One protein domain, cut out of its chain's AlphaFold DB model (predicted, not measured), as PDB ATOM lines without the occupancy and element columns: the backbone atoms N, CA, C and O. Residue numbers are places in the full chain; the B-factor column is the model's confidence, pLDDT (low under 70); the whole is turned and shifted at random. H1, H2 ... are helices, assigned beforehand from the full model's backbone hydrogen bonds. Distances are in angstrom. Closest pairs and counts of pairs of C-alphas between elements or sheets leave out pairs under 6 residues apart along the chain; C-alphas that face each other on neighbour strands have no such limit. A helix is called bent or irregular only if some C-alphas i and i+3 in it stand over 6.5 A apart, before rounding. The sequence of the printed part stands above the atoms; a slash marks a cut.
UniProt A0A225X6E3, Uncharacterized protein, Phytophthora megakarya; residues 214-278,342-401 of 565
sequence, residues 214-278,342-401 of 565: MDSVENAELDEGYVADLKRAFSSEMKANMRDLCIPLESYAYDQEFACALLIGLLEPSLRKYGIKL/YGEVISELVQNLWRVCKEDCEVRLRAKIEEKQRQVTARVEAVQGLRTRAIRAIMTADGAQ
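Overview. This is residues 214 to 278 and 342 to 401 of the 565 residues of an uncharacterized protein of Phytophthora megakarya (UniProt A0A225X6E3). Two very long helices, H3 and H2, lie side by side and run the same way, making a long thin rod of two helices. The short helix H1 sits at one end of the rod beside the beginning of H3, and at the other end H2 kinks and residues 274 to 278 fold back. The printed part has 125 residues, with three named helices in the order H1, H2, H3 and no named strand; the class is all helix. The whole is extended, with a radius of gyration of the C-alphas of 26.9 A, and it spans 94 by 17 by 16 A.

Along the chain. H3, the longest helix, holds residues 342 to 396 and measures 80.0 A from first to last C-alpha, from Tyr 342 at (216.403, 288.117, 198.071) to Thr 396 at (187.641, 218.869, 170.077). H2 holds residues 224 to 273 and measures 70.0 A, with C-alpha 224 at (223.677, 271.856, 195.011). It has a kink of 50 degrees near residue 267, and it is irregular: C-alphas 266 and 269 are 7.3 A apart. H1 holds residues 214 to 219 and measures 10.1 A; it is irregular, but only just, with C-alphas 215 and 218 at 6.8 A.

Arrangement. H3 and H2 touch, with 38 pairs of C-alphas within 8 A. Their closest C-alphas are those of Ala 253 and Val 376, 5.9 A apart. They run the same way at a shallow tilt of 6 degrees, and their centres are 11.5 A apart. H3 touches H1 with residues 342 to 345 alone; the closest C-alphas are those of Val 217 and Tyr 342, 5.1 A apart. H1 and H3 run the same way at a shallow tilt of 33 degrees, only just short of steep. H1 and H2 are apart, though a tight link of 4 residues joins them. In H3 every O i to N i+4 pair is within hydrogen-bond range. In H2 it is 42 of 46, and in H1 0 of 2, where 2 of 3 O i to N i+3 pairs are within range.

Size, cuts and confidence. The two C-alphas farthest apart, those of Asp 215 and Gly 399, are 94.2 A apart, and the outline is a rod. Residues 279 to 341 are cut out and not printed, and C-alphas 278 and 342 stand 71.1 A apart across that cut. The link from H2 to H3 runs across the cut. The mean pLDDT of the printed part is 90.5, and the model's confidence is under 70 at residues 214 to 216.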
ATOM      1  N   MET A 214     220.396 294.147 198.124       61.38
ATOM      2  CA  MET A 214     219.877 294.188 196.741       61.38
ATOM      3  C   MET A 214     220.900 293.740 195.681       61.38
ATOM      4  O   MET A 214     220.508 293.116 194.700       61.38
ATOM      5  N   ASP A 215     222.198 293.970 195.906       61.16
ATOM      6  CA  ASP A 215     223.268 293.568 194.980       61.16
ATOM      7  C   ASP A 215     223.485 292.037 194.934       61.16
ATOM      8  O   ASP A 215     224.126 291.530 194.016       61.16
ATOM      9  N   SER A 216     222.959 291.273 195.905       68.31
ATOM     10  CA  SER A 216     223.083 289.807 195.937       68.31
ATOM     11  C   SER A 216     221.933 289.066 195.254       68.31
ATOM     12  O   SER A 216     222.042 287.862 195.036       68.31
ATOM     13  N   VAL A 217     220.860 289.764 194.865       78.88
ATOM     14  CA  VAL A 217     219.674 289.156 194.237       78.88
ATOM     15  C   VAL A 217     220.004 288.512 192.886       78.88
ATOM     16  O   VAL A 217     219.474 287.452 192.571       78.88
ATOM     17  N   GLU A 218     220.914 289.107 192.112       78.19
ATOM     18  CA  GLU A 218     221.332 288.577 190.803       78.19
ATOM     19  C   GLU A 218     222.161 287.287 190.906       78.19
ATOM     20  O   GLU A 218     222.194 286.507 189.959       78.19
ATOM     21  N   ASN A 219     222.790 287.040 192.060       82.69
ATOM     22  CA  ASN A 219     223.627 285.863 192.323       82.69
ATOM     23  C   ASN A 219     222.917 284.830 193.217       82.69
ATOM     24  O   ASN A 219     223.568 283.971 193.811       82.69
ATOM     25  N   ALA A 220     221.599 284.956 193.387       87.94
ATOM     26  CA  ALA A 220     220.818 284.059 194.223       87.94
ATOM     27  C   ALA A 220     220.739 282.667 193.577       87.94
ATOM     28  O   ALA A 220     220.145 282.494 192.514       87.94
ATOM     29  N   GLU A 221     221.308 281.665 194.242       92.06
ATOM     30  CA  GLU A 221     221.327 280.278 193.781       92.06
ATOM     31  C   GLU A 221     220.960 279.326 194.923       92.06
ATOM     32  O   GLU A 221     221.138 279.626 196.104       92.06
ATOM     33  N   LEU A 222     220.412 278.164 194.568       94.56
ATOM     34  CA  LEU A 222     220.189 277.091 195.531       94.56
ATOM     35  C   LEU A 222     221.471 276.286 195.698       94.56
ATOM     36  O   LEU A 222     222.168 276.016 194.725       94.56
ATOM     37  N   ASP A 223     221.721 275.829 196.918       94.56
ATOM     38  CA  ASP A 223     222.812 274.902 197.176       94.56
ATOM     39  C   ASP A 223     222.623 273.590 196.399       94.56
ATOM     40  O   ASP A 223     221.540 272.995 196.409       94.56
ATOM     41  N   GLU A 224     223.697 273.099 195.785       94.00
ATOM     42  CA  GLU A 224     223.677 271.856 195.011       94.00
ATOM     43  C   GLU A 224     223.270 270.652 195.873       94.00
ATOM     44  O   GLU A 224     222.503 269.794 195.418       94.00
ATOM     45  N   GLY A 225     223.707 270.625 197.139       92.62
ATOM     46  CA  GLY A 225     223.323 269.603 198.113       92.62
ATOM     47  C   GLY A 225     221.814 269.583 198.367       92.62
ATOM     48  O   GLY A 225     221.180 268.528 198.280       92.62
ATOM     49  N   TYR A 226     221.203 270.756 198.575       95.00
ATOM     50  CA  TYR A 226     219.745 270.877 198.696       95.00
ATOM     51  C   TYR A 226     219.015 270.381 197.440       95.00
ATOM     52  O   TYR A 226     218.049 269.619 197.542       95.00
ATOM     53  N   VAL A 227     219.488 270.765 196.249       95.62
ATOM     54  CA  VAL A 227     218.895 270.327 194.976       95.62
ATOM     55  C   VAL A 227     218.941 268.800 194.846       95.62
ATOM     56  O   VAL A 227     217.952 268.177 194.437       95.62
ATOM     57  N   ALA A 228     220.071 268.183 195.193       94.19
ATOM     58  CA  ALA A 228     220.253 266.738 195.137       94.19
ATOM     59  C   ALA A 228     219.336 266.002 196.127       94.19
ATOM     60  O   ALA A 228     218.656 265.039 195.748       94.19
ATOM     61  N   ASP A 229     219.261 266.474 197.372       92.56
ATOM     62  CA  ASP A 229     218.429 265.858 198.405       92.56
ATOM     63  C   ASP A 229     216.936 265.995 198.110       92.56
ATOM     64  O   ASP A 229     216.175 265.044 198.313       92.56
ATOM     65  N   LEU A 230     216.505 267.118 197.538       94.56
ATOM     66  CA  LEU A 230     215.118 267.296 197.129       94.56
ATOM     67  C   LEU A 230     214.729 266.321 196.004       94.56
ATOM     68  O   LEU A 230     213.705 265.634 196.097       94.56
ATOM     69  N   LYS A 231     215.567 266.186 194.967       94.12
ATOM     70  CA  LYS A 231     215.363 265.197 193.888       94.12
ATOM     71  C   LYS A 231     215.309 263.769 194.433       94.12
ATOM     72  O   LYS A 231     214.498 262.949 193.980       94.12
ATOM     73  N   ARG A 232     216.157 263.461 195.420       91.50
ATOM     74  CA  ARG A 232     216.175 262.172 196.123       91.50
ATOM     75  C   ARG A 232     214.879 261.949 196.904       91.50
ATOM     76  O   ARG A 232     214.316 260.858 196.807       91.50
ATOM     77  N   ALA A 233     214.370 262.966 197.602       90.81
ATOM     78  CA  ALA A 233     213.119 262.898 198.353       90.81
ATOM     79  C   ALA A 233     211.922 262.592 197.437       90.81
ATOM     80  O   ALA A 233     211.179 261.647 197.703       90.81
ATOM     81  N   PHE A 234     211.773 263.316 196.323       92.81
ATOM     82  CA  PHE A 234     210.734 263.042 195.320       92.81
ATOM     83  C   PHE A 234     210.876 261.647 194.691       92.81
ATOM     84  O   PHE A 234     209.895 260.925 194.516       92.81
ATOM     85  N   SER A 235     212.105 261.220 194.391       90.06
ATOM     86  CA  SER A 235     212.353 259.885 193.832       90.06
ATOM     87  C   SER A 235     212.037 258.758 194.819       90.06
ATOM     88  O   SER A 235     211.608 257.681 194.402       90.06
ATOM     89  N   SER A 236     212.270 258.975 196.115       87.94
ATOM     90  CA  SER A 236     211.928 258.020 197.172       87.94
ATOM     91  C   SER A 236     210.416 257.882 197.331       87.94
ATOM     92  O   SER A 236     209.907 256.766 197.388       87.94
ATOM     93  N   GLU A 237     209.698 259.004 197.322       87.81
ATOM     94  CA  GLU A 237     208.234 259.046 197.372       87.81
ATOM     95  C   GLU A 237     207.608 258.335 196.165       87.81
ATOM     96  O   GLU A 237     206.790 257.433 196.328       87.81
ATOM     97  N   MET A 238     208.105 258.604 194.953       88.88
ATOM     98  CA  MET A 238     207.689 257.879 193.747       88.88
ATOM     99  C   MET A 238     207.903 256.360 193.878       88.88
ATOM    100  O   MET A 238     207.061 255.572 193.447       88.88
ATOM    101  N   LYS A 239     209.032 255.915 194.452       88.12
ATOM    102  CA  LYS A 239     209.301 254.482 194.673       88.12
ATOM    103  C   LYS A 239     208.336 253.865 195.688       88.12
ATOM    104  O   LYS A 239     207.947 252.714 195.492       88.12
ATOM    105  N   ALA A 240     207.976 254.596 196.742       85.31
ATOM    106  CA  ALA A 240     206.987 254.155 197.722       85.31
ATOM    107  C   ALA A 240     205.607 254.001 197.064       85.31
ATOM    108  O   ALA A 240     205.055 252.902 197.085       85.31
ATOM    109  N   ASN A 241     205.147 255.025 196.340       85.06
ATOM    110  CA  ASN A 241     203.870 254.999 195.618       85.06
ATOM    111  C   ASN A 241     203.813 253.847 194.602       85.06
ATOM    112  O   ASN A 241     202.835 253.106 194.537       85.06
ATOM    113  N   MET A 242     204.894 253.621 193.845       86.56
ATOM    114  CA  MET A 242     204.977 252.486 192.920       86.56
ATOM    115  C   MET A 242     204.869 251.134 193.625       86.56
ATOM    116  O   MET A 242     204.258 250.219 193.076       86.56
ATOM    117  N   ARG A 243     205.475 250.974 194.807       86.12
ATOM    118  CA  ARG A 243     205.391 249.721 195.569       86.12
ATOM    119  C   ARG A 243     203.950 249.448 195.986       86.12
ATOM    120  O   ARG A 243     203.489 248.324 195.810       86.12
ATOM    121  N   ASP A 244     203.257 250.465 196.476       84.00
ATOM    122  CA  ASP A 244     201.882 250.332 196.954       84.00
ATOM    123  C   ASP A 244     200.898 250.036 195.823       84.00
ATOM    124  O   ASP A 244     199.986 249.236 196.004       84.00
ATOM    125  N   LEU A 245     201.145 250.570 194.625       83.88
ATOM    126  CA  LEU A 245     200.367 250.241 193.428       83.88
ATOM    127  C   LEU A 245     200.693 248.856 192.852       83.88
ATOM    128  O   LEU A 245     199.802 248.164 192.361       83.88
ATOM    129  N   CYS A 246     201.960 248.430 192.882       87.69
ATOM    130  CA  CYS A 246     202.359 247.148 192.295       87.69
ATOM    131  C   CYS A 246     201.854 245.947 193.099       87.69
ATOM    132  O   CYS A 246     201.539 244.927 192.496       87.69
ATOM    133  N   ILE A 247     201.779 246.037 194.432       87.38
ATOM    134  CA  ILE A 247     201.407 244.890 195.279       87.38
ATOM    135  C   ILE A 247     200.008 244.343 194.924       87.38
ATOM    136  O   ILE A 247     199.912 243.146 194.645       87.38
ATOM    137  N   PRO A 248     198.937 245.159 194.852       89.38
ATOM    138  CA  PRO A 248     197.618 244.672 194.454       89.38
ATOM    139  C   PRO A 248     197.567 244.134 193.020       89.38
ATOM    140  O   PRO A 248     196.901 243.135 192.767       89.38
ATOM    141  N   LEU A 249     198.278 244.773 192.082       88.75
ATOM    142  CA  LEU A 249     198.315 244.338 190.682       88.75
ATOM    143  C   LEU A 249     198.998 242.972 190.528       88.75
ATOM    144  O   LEU A 249     198.505 242.111 189.801       88.75
ATOM    145  N   GLU A 250     200.109 242.757 191.234       91.56
ATOM    146  CA  GLU A 250     200.797 241.463 191.263       91.56
ATOM    147  C   GLU A 250     199.961 240.401 191.990       91.56
ATOM    148  O   GLU A 250     199.908 239.264 191.527       91.56
ATOM    149  N   SER A 251     199.252 240.763 193.069       91.56
ATOM    150  CA  SER A 251     198.305 239.857 193.738       91.56
ATOM    151  C   SER A 251     197.198 239.413 192.785       91.56
ATOM    152  O   SER A 251     196.922 238.225 192.683       91.56
ATOM    153  N   TYR A 252     196.615 240.346 192.028       92.19
ATOM    154  CA  TYR A 252     195.599 240.027 191.030       92.19
ATOM    155  C   TYR A 252     196.133 239.078 189.947       92.19
ATOM    156  O   TYR A 252     195.479 238.089 189.619       92.19
ATOM    157  N   ALA A 253     197.328 239.343 189.407       91.75
ATOM    158  CA  ALA A 253     197.959 238.456 188.427       91.75
ATOM    159  C   ALA A 253     198.179 237.047 189.000       91.75
ATOM    160  O   ALA A 253     197.845 236.053 188.353       91.75
ATOM    161  N   TYR A 254     198.695 236.975 190.229       95.00
ATOM    162  CA  TYR A 254     198.934 235.728 190.943       95.00
ATOM    163  C   TYR A 254     197.640 234.938 191.171       95.00
ATOM    164  O   TYR A 254     197.613 233.734 190.925       95.00
ATOM    165  N   ASP A 255     196.550 235.596 191.565       92.56
ATOM    166  CA  ASP A 255     195.256 234.940 191.774       92.56
ATOM    167  C   ASP A 255     194.725 234.315 190.475       92.56
ATOM    168  O   ASP A 255     194.192 233.203 190.484       92.56
ATOM    169  N   GLN A 256     194.915 234.988 189.332       94.06
ATOM    170  CA  GLN A 256     194.548 234.438 188.023       94.06
ATOM    171  C   GLN A 256     195.427 233.240 187.636       94.06
ATOM    172  O   GLN A 256     194.907 232.230 187.152       94.06
ATOM    173  N   GLU A 257     196.740 233.322 187.862       94.75
ATOM    174  CA  GLU A 257     197.691 232.225 187.628       94.75
ATOM    175  C   GLU A 257     197.366 231.005 188.498       94.75
ATOM    176  O   GLU A 257     197.303 229.879 187.998       94.75
ATOM    177  N   PHE A 258     197.078 231.231 189.778       94.88
ATOM    178  CA  PHE A 258     196.682 230.195 190.722       94.88
ATOM    179  C   PHE A 258     195.354 229.540 190.319       94.88
ATOM    180  O   PHE A 258     195.264 228.313 190.250       94.88
ATOM    181  N   ALA A 259     194.346 230.339 189.955       92.44
ATOM    182  CA  ALA A 259     193.072 229.851 189.428       92.44
ATOM    183  C   ALA A 259     193.252 228.965 188.183       92.44
ATOM    184  O   ALA A 259     192.608 227.921 188.047       92.44
ATOM    185  N   CYS A 260     194.157 229.341 187.281       95.06
ATOM    186  CA  CYS A 260     194.490 228.517 186.127       95.06
ATOM    187  C   CYS A 260     195.222 227.235 186.510       95.06
ATOM    188  O   CYS A 260     194.883 226.182 185.977       95.06
ATOM    189  N   ALA A 261     196.178 227.281 187.437       94.81
ATOM    190  CA  ALA A 261     196.868 226.083 187.909       94.81
ATOM    191  C   ALA A 261     195.886 225.058 188.500       94.81
ATOM    192  O   ALA A 261     195.985 223.870 188.194       94.81
ATOM    193  N   LEU A 262     194.895 225.519 189.271       94.44
ATOM    194  CA  LEU A 262     193.804 224.688 189.783       94.44
ATOM    195  C   LEU A 262     192.985 224.056 188.647       94.44
ATOM    196  O   LEU A 262     192.785 222.841 188.633       94.44
ATOM    197  N   LEU A 263     192.554 224.852 187.664       95.19
ATOM    198  CA  LEU A 263     191.779 224.342 186.532       95.19
ATOM    199  C   LEU A 263     192.571 223.324 185.699       95.19
ATOM    200  O   LEU A 263     192.055 222.259 185.366       95.19
ATOM    201  N   ILE A 264     193.824 223.629 185.365       94.50
ATOM    202  CA  ILE A 264     194.681 222.716 184.604       94.50
ATOM    203  C   ILE A 264     194.951 221.447 185.411       94.50
ATOM    204  O   ILE A 264     194.856 220.360 184.852       94.50
ATOM    205  N   GLY A 265     195.186 221.553 186.723       92.12
ATOM    206  CA  GLY A 265     195.333 220.396 187.607       92.12
ATOM    207  C   GLY A 265     194.111 219.472 187.591       92.12
ATOM    208  O   GLY A 265     194.270 218.253 187.553       92.12
ATOM    209  N   LEU A 266     192.901 220.040 187.539       93.50
ATOM    210  CA  LEU A 266     191.656 219.281 187.397       93.50
ATOM    211  C   LEU A 266     191.545 218.584 186.032       93.50
ATOM    212  O   LEU A 266     191.095 217.442 185.948       93.50
ATOM    213  N   LEU A 267     191.944 219.272 184.958       93.75
ATOM    214  CA  LEU A 267     191.828 218.787 183.580       93.75
ATOM    215  C   LEU A 267     192.989 217.873 183.149       93.75
ATOM    216  O   LEU A 267     192.857 217.150 182.159       93.75
ATOM    217  N   GLU A 268     194.100 217.858 183.885       92.62
ATOM    218  CA  GLU A 268     195.323 217.101 183.592       92.62
ATOM    219  C   GLU A 268     195.071 215.613 183.268       92.62
ATOM    220  O   GLU A 268     195.629 215.121 182.279       92.62
ATOM    221  N   PRO A 269     194.212 214.865 183.998       91.12
ATOM    222  CA  PRO A 269     193.914 213.474 183.652       91.12
ATOM    223  C   PRO A 269     193.288 213.333 182.258       91.12
ATOM    224  O   PRO A 269     193.657 212.431 181.501       91.12
ATOM    225  N   SER A 270     192.379 214.242 181.897       89.56
ATOM    226  CA  SER A 270     191.724 214.281 180.585       89.56
ATOM    227  C   SER A 270     192.707 214.690 179.488       89.56
ATOM    228  O   SER A 270     192.774 214.031 178.452       89.56
ATOM    229  N   LEU A 271     193.533 215.712 179.730       91.44
ATOM    230  CA  LEU A 271     194.568 216.155 178.789       91.44
ATOM    231  C   LEU A 271     195.551 215.020 178.465       91.44
ATOM    232  O   LEU A 271     195.818 214.751 177.291       91.44
ATOM    233  N   ARG A 272     196.017 214.281 179.483       91.62
ATOM    234  CA  ARG A 272     196.890 213.108 179.298       91.62
ATOM    235  C   ARG A 272     196.201 211.972 178.560       91.62
ATOM    236  O   ARG A 272     196.817 211.367 177.685       91.62
ATOM    237  N   LYS A 273     194.939 211.687 178.892       90.44
ATOM    238  CA  LYS A 273     194.150 210.624 178.251       90.44
ATOM    239  C   LYS A 273     194.038 210.828 176.739       90.44
ATOM    240  O   LYS A 273     194.115 209.851 176.001       90.44
ATOM    241  N   TYR A 274     193.890 212.074 176.292       90.00
ATOM    242  CA  TYR A 274     193.769 212.420 174.872       90.00
ATOM    243  C   TYR A 274     195.099 212.829 174.216       90.00
ATOM    244  O   TYR A 274     195.116 213.175 173.039       90.00
ATOM    245  N   GLY A 275     196.221 212.791 174.945       86.75
ATOM    246  CA  GLY A 275     197.537 213.162 174.413       86.75
ATOM    247  C   GLY A 275     197.676 214.644 174.035       86.75
ATOM    248  O   GLY A 275     198.520 214.981 173.205       86.75
ATOM    249  N   ILE A 276     196.867 215.528 174.627       89.44
ATOM    250  CA  ILE A 276     196.867 216.967 174.340       89.44
ATOM    251  C   ILE A 276     198.072 217.615 175.025       89.44
ATOM    252  O   ILE A 276     198.239 217.510 176.240       89.44
ATOM    253  N   LYS A 277     198.895 218.334 174.255       86.25
ATOM    254  CA  LYS A 277     199.973 219.176 174.784       86.25
ATOM    255  C   LYS A 277     199.561 220.638 174.692       86.25
ATOM    256  O   LYS A 277     199.369 221.158 173.598       86.25
ATOM    257  N   LEU A 278     199.446 221.300 175.837       80.69
ATOM    258  CA  LEU A 278     199.230 222.741 175.903       80.69
ATOM    259  C   LEU A 278     200.584 223.435 175.704       80.69
ATOM    260  O   LEU A 278     201.316 223.655 176.661       80.69
ATOM    261  N   TYR A 342     215.590 289.325 198.267       89.75
ATOM    262  CA  TYR A 342     216.403 288.117 198.071       89.75
ATOM    263  C   TYR A 342     215.654 286.819 198.433       89.75
ATOM    264  O   TYR A 342     215.656 285.853 197.672       89.75
ATOM    265  N   GLY A 343     214.946 286.813 199.568       90.25
ATOM    266  CA  GLY A 343     214.184 285.647 200.006       90.25
ATOM    267  C   GLY A 343     213.018 285.263 199.094       90.25
ATOM    268  O   GLY A 343     212.718 284.080 198.972       90.25
ATOM    269  N   GLU A 344     212.397 286.224 198.402       90.69
ATOM    270  CA  GLU A 344     211.376 285.931 197.385       90.69
ATOM    271  C   GLU A 344     211.998 285.220 196.183       90.69
ATOM    272  O   GLU A 344     211.431 284.244 195.699       90.69
ATOM    273  N   VAL A 345     213.190 285.645 195.751       92.19
ATOM    274  CA  VAL A 345     213.905 285.005 194.636       92.19
ATOM    275  C   VAL A 345     214.299 283.571 194.981       92.19
ATOM    276  O   VAL A 345     214.021 282.661 194.203       92.19
ATOM    277  N   ILE A 346     214.859 283.329 196.171       93.50
ATOM    278  CA  ILE A 346     215.163 281.962 196.623       93.50
ATOM    279  C   ILE A 346     213.893 281.109 196.705       93.50
ATOM    280  O   ILE A 346     213.889 279.970 196.239       93.50
ATOM    281  N   SER A 347     212.797 281.645 197.241       93.06
ATOM    282  CA  SER A 347     211.524 280.921 197.302       93.06
ATOM    283  C   SER A 347     210.962 280.592 195.922       93.06
ATOM    284  O   SER A 347     210.460 279.485 195.726       93.06
ATOM    285  N   GLU A 348     211.099 281.483 194.940       94.44
ATOM    286  CA  GLU A 348     210.748 281.191 193.547       94.44
ATOM    287  C   GLU A 348     211.619 280.077 192.960       94.44
ATOM    288  O   GLU A 348     211.093 279.175 192.306       94.44
ATOM    289  N   LEU A 349     212.929 280.075 193.229       95.31
ATOM    290  CA  LEU A 349     213.821 278.991 192.804       95.31
ATOM    291  C   LEU A 349     213.415 277.650 193.426       95.31
ATOM    292  O   LEU A 349     213.340 276.648 192.713       95.31
ATOM    293  N   VAL A 350     213.097 277.624 194.726       95.62
ATOM    294  CA  VAL A 350     212.614 276.418 195.417       95.62
ATOM    295  C   VAL A 350     211.306 275.931 194.795       95.62
ATOM    296  O   VAL A 350     211.199 274.760 194.438       95.62
ATOM    297  N   GLN A 351     210.325 276.816 194.610       95.25
ATOM    298  CA  GLN A 351     209.029 276.462 194.024       95.25
ATOM    299  C   GLN A 351     209.159 275.967 192.579       95.25
ATOM    300  O   GLN A 351     208.505 274.994 192.200       95.25
ATOM    301  N   ASN A 352     210.020 276.595 191.777       96.25
ATOM    302  CA  ASN A 352     210.304 276.151 190.415       96.25
ATOM    303  C   ASN A 352     210.961 274.767 190.415       96.25
ATOM    304  O   ASN A 352     210.539 273.889 189.664       96.25
ATOM    305  N   LEU A 353     211.938 274.534 191.293       96.31
ATOM    306  CA  LEU A 353     212.577 273.230 191.429       96.31
ATOM    307  C   LEU A 353     211.583 272.152 191.879       96.31
ATOM    308  O   LEU A 353     211.596 271.046 191.337       96.31
ATOM    309  N   TRP A 354     210.701 272.467 192.832       95.56
ATOM    310  CA  TRP A 354     209.629 271.570 193.269       95.56
ATOM    311  C   TRP A 354     208.694 271.227 192.119       95.56
ATOM    312  O   TRP A 354     208.393 270.052 191.923       95.56
ATOM    313  N   ARG A 355     208.274 272.227 191.335       96.12
ATOM    314  CA  ARG A 355     207.418 272.029 190.161       96.12
ATOM    315  C   ARG A 355     208.074 271.084 189.158       96.12
ATOM    316  O   ARG A 355     207.470 270.078 188.807       96.12
ATOM    317  N   VAL A 356     209.326 271.351 188.782       95.94
ATOM    318  CA  VAL A 356     210.083 270.510 187.840       95.94
ATOM    319  C   VAL A 356     210.231 269.080 188.368       95.94
ATOM    320  O   VAL A 356     210.002 268.125 187.629       95.94
ATOM    321  N   CYS A 357     210.579 268.906 189.648       95.00
ATOM    322  CA  CYS A 357     210.720 267.575 190.244       95.00
ATOM    323  C   CYS A 357     209.384 266.828 190.321       95.00
ATOM    324  O   CYS A 357     209.345 265.625 190.067       95.00
ATOM    325  N   LYS A 358     208.298 267.527 190.665       93.69
ATOM    326  CA  LYS A 358     206.951 266.959 190.737       93.69
ATOM    327  C   LYS A 358     206.477 266.511 189.357       93.69
ATOM    328  O   LYS A 358     206.084 265.360 189.211       93.69
ATOM    329  N   GLU A 359     206.579 267.375 188.348       95.25
ATOM    330  CA  GLU A 359     206.195 267.063 186.967       95.25
ATOM    331  C   GLU A 359     206.988 265.872 186.412       95.25
ATOM    332  O   GLU A 359     206.396 264.930 185.882       95.25
ATOM    333  N   ASP A 360     208.312 265.855 186.591       93.25
ATOM    334  CA  ASP A 360     209.156 264.730 186.171       93.25
ATOM    335  C   ASP A 360     208.777 263.421 186.889       93.25
ATOM    336  O   ASP A 360     208.661 262.364 186.257       93.25
ATOM    337  N   CYS A 361     208.534 263.472 188.202       91.25
ATOM    338  CA  CYS A 361     208.077 262.310 188.959       91.25
ATOM    339  C   CYS A 361     206.709 261.814 188.494       91.25
ATOM    340  O   CYS A 361     206.541 260.609 188.338       91.25
ATOM    341  N   GLU A 362     205.746 262.700 188.245       90.94
ATOM    342  CA  GLU A 362     204.419 262.317 187.760       90.94
ATOM    343  C   GLU A 362     204.479 261.674 186.372       90.94
ATOM    344  O   GLU A 362     203.845 260.643 186.146       90.94
ATOM    345  N   VAL A 363     205.270 262.228 185.448       93.25
ATOM    346  CA  VAL A 363     205.463 261.644 184.111       93.25
ATOM    347  C   VAL A 363     206.076 260.248 184.219       93.25
ATOM    348  O   VAL A 363     205.561 259.294 183.627       93.25
ATOM    349  N   ARG A 364     207.139 260.093 185.019       91.38
ATOM    350  CA  ARG A 364     207.773 258.785 185.250       91.38
ATOM    351  C   ARG A 364     206.842 257.805 185.961       91.38
ATOM    352  O   ARG A 364     206.874 256.613 185.649       91.38
ATOM    353  N   LEU A 365     206.029 258.281 186.901       89.38
ATOM    354  CA  LEU A 365     205.062 257.474 187.639       89.38
ATOM    355  C   LEU A 365     203.973 256.946 186.702       89.38
ATOM    356  O   LEU A 365     203.776 255.734 186.652       89.38
ATOM    357  N   ARG A 366     203.344 257.812 185.895       90.19
ATOM    358  CA  ARG A 366     202.329 257.406 184.906       90.19
ATOM    359  C   ARG A 366     202.880 256.368 183.929       90.19
ATOM    360  O   ARG A 366     202.288 255.304 183.786       90.19
ATOM    361  N   ALA A 367     204.061 256.613 183.357       92.69
ATOM    362  CA  ALA A 367     204.694 255.670 182.435       92.69
ATOM    363  C   ALA A 367     204.951 254.293 183.081       92.69
ATOM    364  O   ALA A 367     204.741 253.254 182.456       92.69
ATOM    365  N   LYS A 368     205.379 254.263 184.350       90.75
ATOM    366  CA  LYS A 368     205.599 253.006 185.080       90.75
ATOM    367  C   LYS A 368     204.306 252.292 185.457       90.75
ATOM    368  O   LYS A 368     204.294 251.063 185.448       90.75
ATOM    369  N   ILE A 369     203.252 253.031 185.797       88.81
ATOM    370  CA  ILE A 369     201.925 252.464 186.068       88.81
ATOM    371  C   ILE A 369     201.384 251.808 184.800       88.81
ATOM    372  O   ILE A 369     201.005 250.641 184.849       88.81
ATOM    373  N   GLU A 370     201.418 252.506 183.664       90.88
ATOM    374  CA  GLU A 370     200.975 251.966 182.374       90.88
ATOM    375  C   GLU A 370     201.773 250.722 181.971       90.88
ATOM    376  O   GLU A 370     201.200 249.717 181.550       90.88
ATOM    377  N   GLU A 371     203.097 250.755 182.140       92.75
ATOM    378  CA  GLU A 371     203.960 249.602 181.884       92.75
ATOM    379  C   GLU A 371     203.577 248.406 182.765       92.75
ATOM    380  O   GLU A 371     203.422 247.287 182.274       92.75
ATOM    381  N   LYS A 372     203.375 248.632 184.067       91.81
ATOM    382  CA  LYS A 372     203.005 247.569 185.006       91.81
ATOM    383  C   LYS A 372     201.615 247.008 184.745       91.81
ATOM    384  O   LYS A 372     201.447 245.791 184.771       91.81
ATOM    385  N   GLN A 373     200.650 247.864 184.427       90.44
ATOM    386  CA  GLN A 373     199.318 247.440 184.003       90.44
ATOM    387  C   GLN A 373     199.399 246.580 182.744       90.44
ATOM    388  O   GLN A 373     198.819 245.501 182.718       90.44
ATOM    389  N   ARG A 374     200.179 246.989 181.736       93.00
ATOM    390  CA  ARG A 374     200.358 246.203 180.508       93.00
ATOM    391  C   ARG A 374     200.957 244.826 180.788       93.00
ATOM    392  O   ARG A 374     200.466 243.836 180.251       93.00
ATOM    393  N   GLN A 375     201.978 244.749 181.645       92.94
ATOM    394  CA  GLN A 375     202.594 243.479 182.052       92.94
ATOM    395  C   GLN A 375     201.590 242.547 182.744       92.94
ATOM    396  O   GLN A 375     201.526 241.362 182.419       92.94
ATOM    397  N   VAL A 376     200.798 243.077 183.678       93.31
ATOM    398  CA  VAL A 376     199.791 242.297 184.412       93.31
ATOM    399  C   VAL A 376     198.652 241.859 183.498       93.31
ATOM    400  O   VAL A 376     198.307 240.680 183.497       93.31
ATOM    401  N   THR A 377     198.122 242.754 182.664       92.56
ATOM    402  CA  THR A 377     197.076 242.417 181.691       92.56
ATOM    403  C   THR A 377     197.539 241.317 180.741       92.56
ATOM    404  O   THR A 377     196.837 240.322 180.596       92.56
ATOM    405  N   ALA A 378     198.747 241.418 180.177       93.75
ATOM    406  CA  ALA A 378     199.283 240.395 179.280       93.75
ATOM    407  C   ALA A 378     199.411 239.018 179.959       93.75
ATOM    408  O   ALA A 378     199.069 237.996 179.361       93.75
ATOM    409  N   ARG A 379     199.860 238.976 181.224       93.75
ATOM    410  CA  ARG A 379     199.909 237.731 182.014       93.75
ATOM    411  C   ARG A 379     198.514 237.150 182.229       93.75
ATOM    412  O   ARG A 379     198.293 235.970 181.968       93.75
ATOM    413  N   VAL A 380     197.564 237.976 182.656       93.44
ATOM    414  CA  VAL A 380     196.185 237.547 182.925       93.44
ATOM    415  C   VAL A 380     195.493 237.053 181.654       93.44
ATOM    416  O   VAL A 380     194.826 236.020 181.686       93.44
ATOM    417  N   GLU A 381     195.685 237.733 180.526       92.44
ATOM    418  CA  GLU A 381     195.165 237.321 179.221       92.44
ATOM    419  C   GLU A 381     195.767 235.995 178.753       92.44
ATOM    420  O   GLU A 381     195.026 235.120 178.302       92.44
ATOM    421  N   ALA A 382     197.081 235.799 178.902       92.44
ATOM    422  CA  ALA A 382     197.736 234.538 178.554       92.44
ATOM    423  C   ALA A 382     197.156 233.367 179.359       92.44
ATOM    424  O   ALA A 382     196.819 232.317 178.806       92.44
ATOM    425  N   VAL A 383     196.962 233.578 180.660       93.44
ATOM    426  CA  VAL A 383     196.397 232.595 181.585       93.44
ATOM    427  C   VAL A 383     194.920 232.307 181.280       93.44
ATOM    428  O   VAL A 383     194.510 231.149 181.215       93.44
ATOM    429  N   GLN A 384     194.106 233.335 181.024       90.88
ATOM    430  CA  GLN A 384     192.718 233.167 180.565       90.88
ATOM    431  C   GLN A 384     192.647 232.418 179.229       90.88
ATOM    432  O   GLN A 384     191.859 231.483 179.075       90.88
ATOM    433  N   GLY A 385     193.508 232.777 178.278       91.88
ATOM    434  CA  GLY A 385     193.622 232.101 176.992       91.88
ATOM    435  C   GLY A 385     193.985 230.625 177.145       91.88
ATOM    436  O   GLY A 385     193.404 229.784 176.457       91.88
ATOM    437  N   LEU A 386     194.888 230.292 178.071       93.44
ATOM    438  CA  LEU A 386     195.271 228.914 178.375       93.44
ATOM    439  C   LEU A 386     194.098 228.104 178.943       93.44
ATOM    440  O   LEU A 386     193.850 226.997 178.462       93.44
ATOM    441  N   ARG A 387     193.340 228.659 179.899       93.38
ATOM    442  CA  ARG A 387     192.141 228.015 180.472       93.38
ATOM    443  C   ARG A 387     191.118 227.663 179.394       93.38
ATOM    444  O   ARG A 387     190.738 226.500 179.237       93.38
ATOM    445  N   THR A 388     190.750 228.653 178.584       92.62
ATOM    446  CA  THR A 388     189.818 228.482 177.464       92.62
ATOM    447  C   THR A 388     190.349 227.475 176.428       92.62
ATOM    448  O   THR A 388     189.599 226.634 175.925       92.62
ATOM    449  N   ARG A 389     191.653 227.516 176.109       92.50
ATOM    450  CA  ARG A 389     192.291 226.584 175.164       92.50
ATOM    451  C   ARG A 389     192.265 225.149 175.680       92.50
ATOM    452  O   ARG A 389     191.975 224.252 174.896       92.50
ATOM    453  N   ALA A 390     192.530 224.929 176.966       93.50
ATOM    454  CA  ALA A 390     192.523 223.599 177.569       93.50
ATOM    455  C   ALA A 390     191.146 222.934 177.473       93.50
ATOM    456  O   ALA A 390     191.041 221.798 177.008       93.50
ATOM    457  N   ILE A 391     190.085 223.668 177.823       93.50
ATOM    458  CA  ILE A 391     188.706 223.179 177.705       93.50
ATOM    459  C   ILE A 391     188.373 222.875 176.238       93.50
ATOM    460  O   ILE A 391     187.928 221.771 175.919       93.50
ATOM    461  N   ARG A 392     188.651 223.813 175.322       92.06
ATOM    462  CA  ARG A 392     188.359 223.638 173.891       92.06
ATOM    463  C   ARG A 392     189.130 222.470 173.269       92.06
ATOM    464  O   ARG A 392     188.574 221.750 172.441       92.06
ATOM    465  N   ALA A 393     190.382 222.257 173.669       91.81
ATOM    466  CA  ALA A 393     191.188 221.138 173.195       91.81
ATOM    467  C   ALA A 393     190.579 219.791 173.611       91.81
ATOM    468  O   ALA A 393     190.503 218.879 172.794       91.81
ATOM    469  N   ILE A 394     190.064 219.677 174.841       91.56
ATOM    470  CA  ILE A 394     189.355 218.467 175.290       91.56
ATOM    471  C   ILE A 394     188.049 218.277 174.508       91.56
ATOM    472  O   ILE A 394     187.757 217.169 174.065       91.56
ATOM    473  N   MET A 395     187.280 219.348 174.294       90.25
ATOM    474  CA  MET A 395     186.016 219.289 173.544       90.25
ATOM    475  C   MET A 395     186.184 218.860 172.082       90.25
ATOM    476  O   MET A 395     185.255 218.319 171.486       90.25
ATOM    477  N   THR A 396     187.341 219.148 171.489       88.62
ATOM    478  CA  THR A 396     187.641 218.869 170.077       88.62
ATOM    479  C   THR A 396     188.484 217.612 169.875       88.62
ATOM    480  O   THR A 396     188.758 217.259 168.732       88.62
ATOM    481  N   ALA A 397     188.863 216.919 170.953       88.19
ATOM    482  CA  ALA A 397     189.657 215.704 170.871       88.19
ATOM    483  C   ALA A 397     188.878 214.547 170.228       88.19
ATOM    484  O   ALA A 397     187.728 214.259 170.582       88.19
ATOM    485  N   ASP A 398     189.539 213.832 169.320       80.81
ATOM    486  CA  ASP A 398     188.970 212.645 168.690       80.81
ATOM    487  C   ASP A 398     188.708 211.552 169.735       80.81
ATOM    488  O   ASP A 398     189.587 211.151 170.498       80.81
ATOM    489  N   GLY A 399     187.469 211.055 169.777       79.94
ATOM    490  CA  GLY A 399     187.062 210.039 170.750       79.94
ATOM    491  C   GLY A 399     186.873 210.565 172.178       79.94
ATOM    492  O   GLY A 399     186.876 209.764 173.117       79.94
ATOM    493  N   ALA A 400     186.690 211.880 172.358       84.31
ATOM    494  CA  ALA A 400     186.368 212.464 173.654       84.31
ATOM    495  C   ALA A 400     185.151 211.777 174.304       84.31
ATOM    496  O   ALA A 400     184.096 211.588 173.691       84.31
ATOM    497  N   GLN A 401     185.307 211.387 175.570       85.44
ATOM    498  CA  GLN A 401     184.257 210.726 176.337       85.44
ATOM    499  C   GLN A 401     183.078 211.681 176.535       85.44
ATOM    500  O   GLN A 401     183.249 212.800 177.013       85.44
TER     501      GLN A 401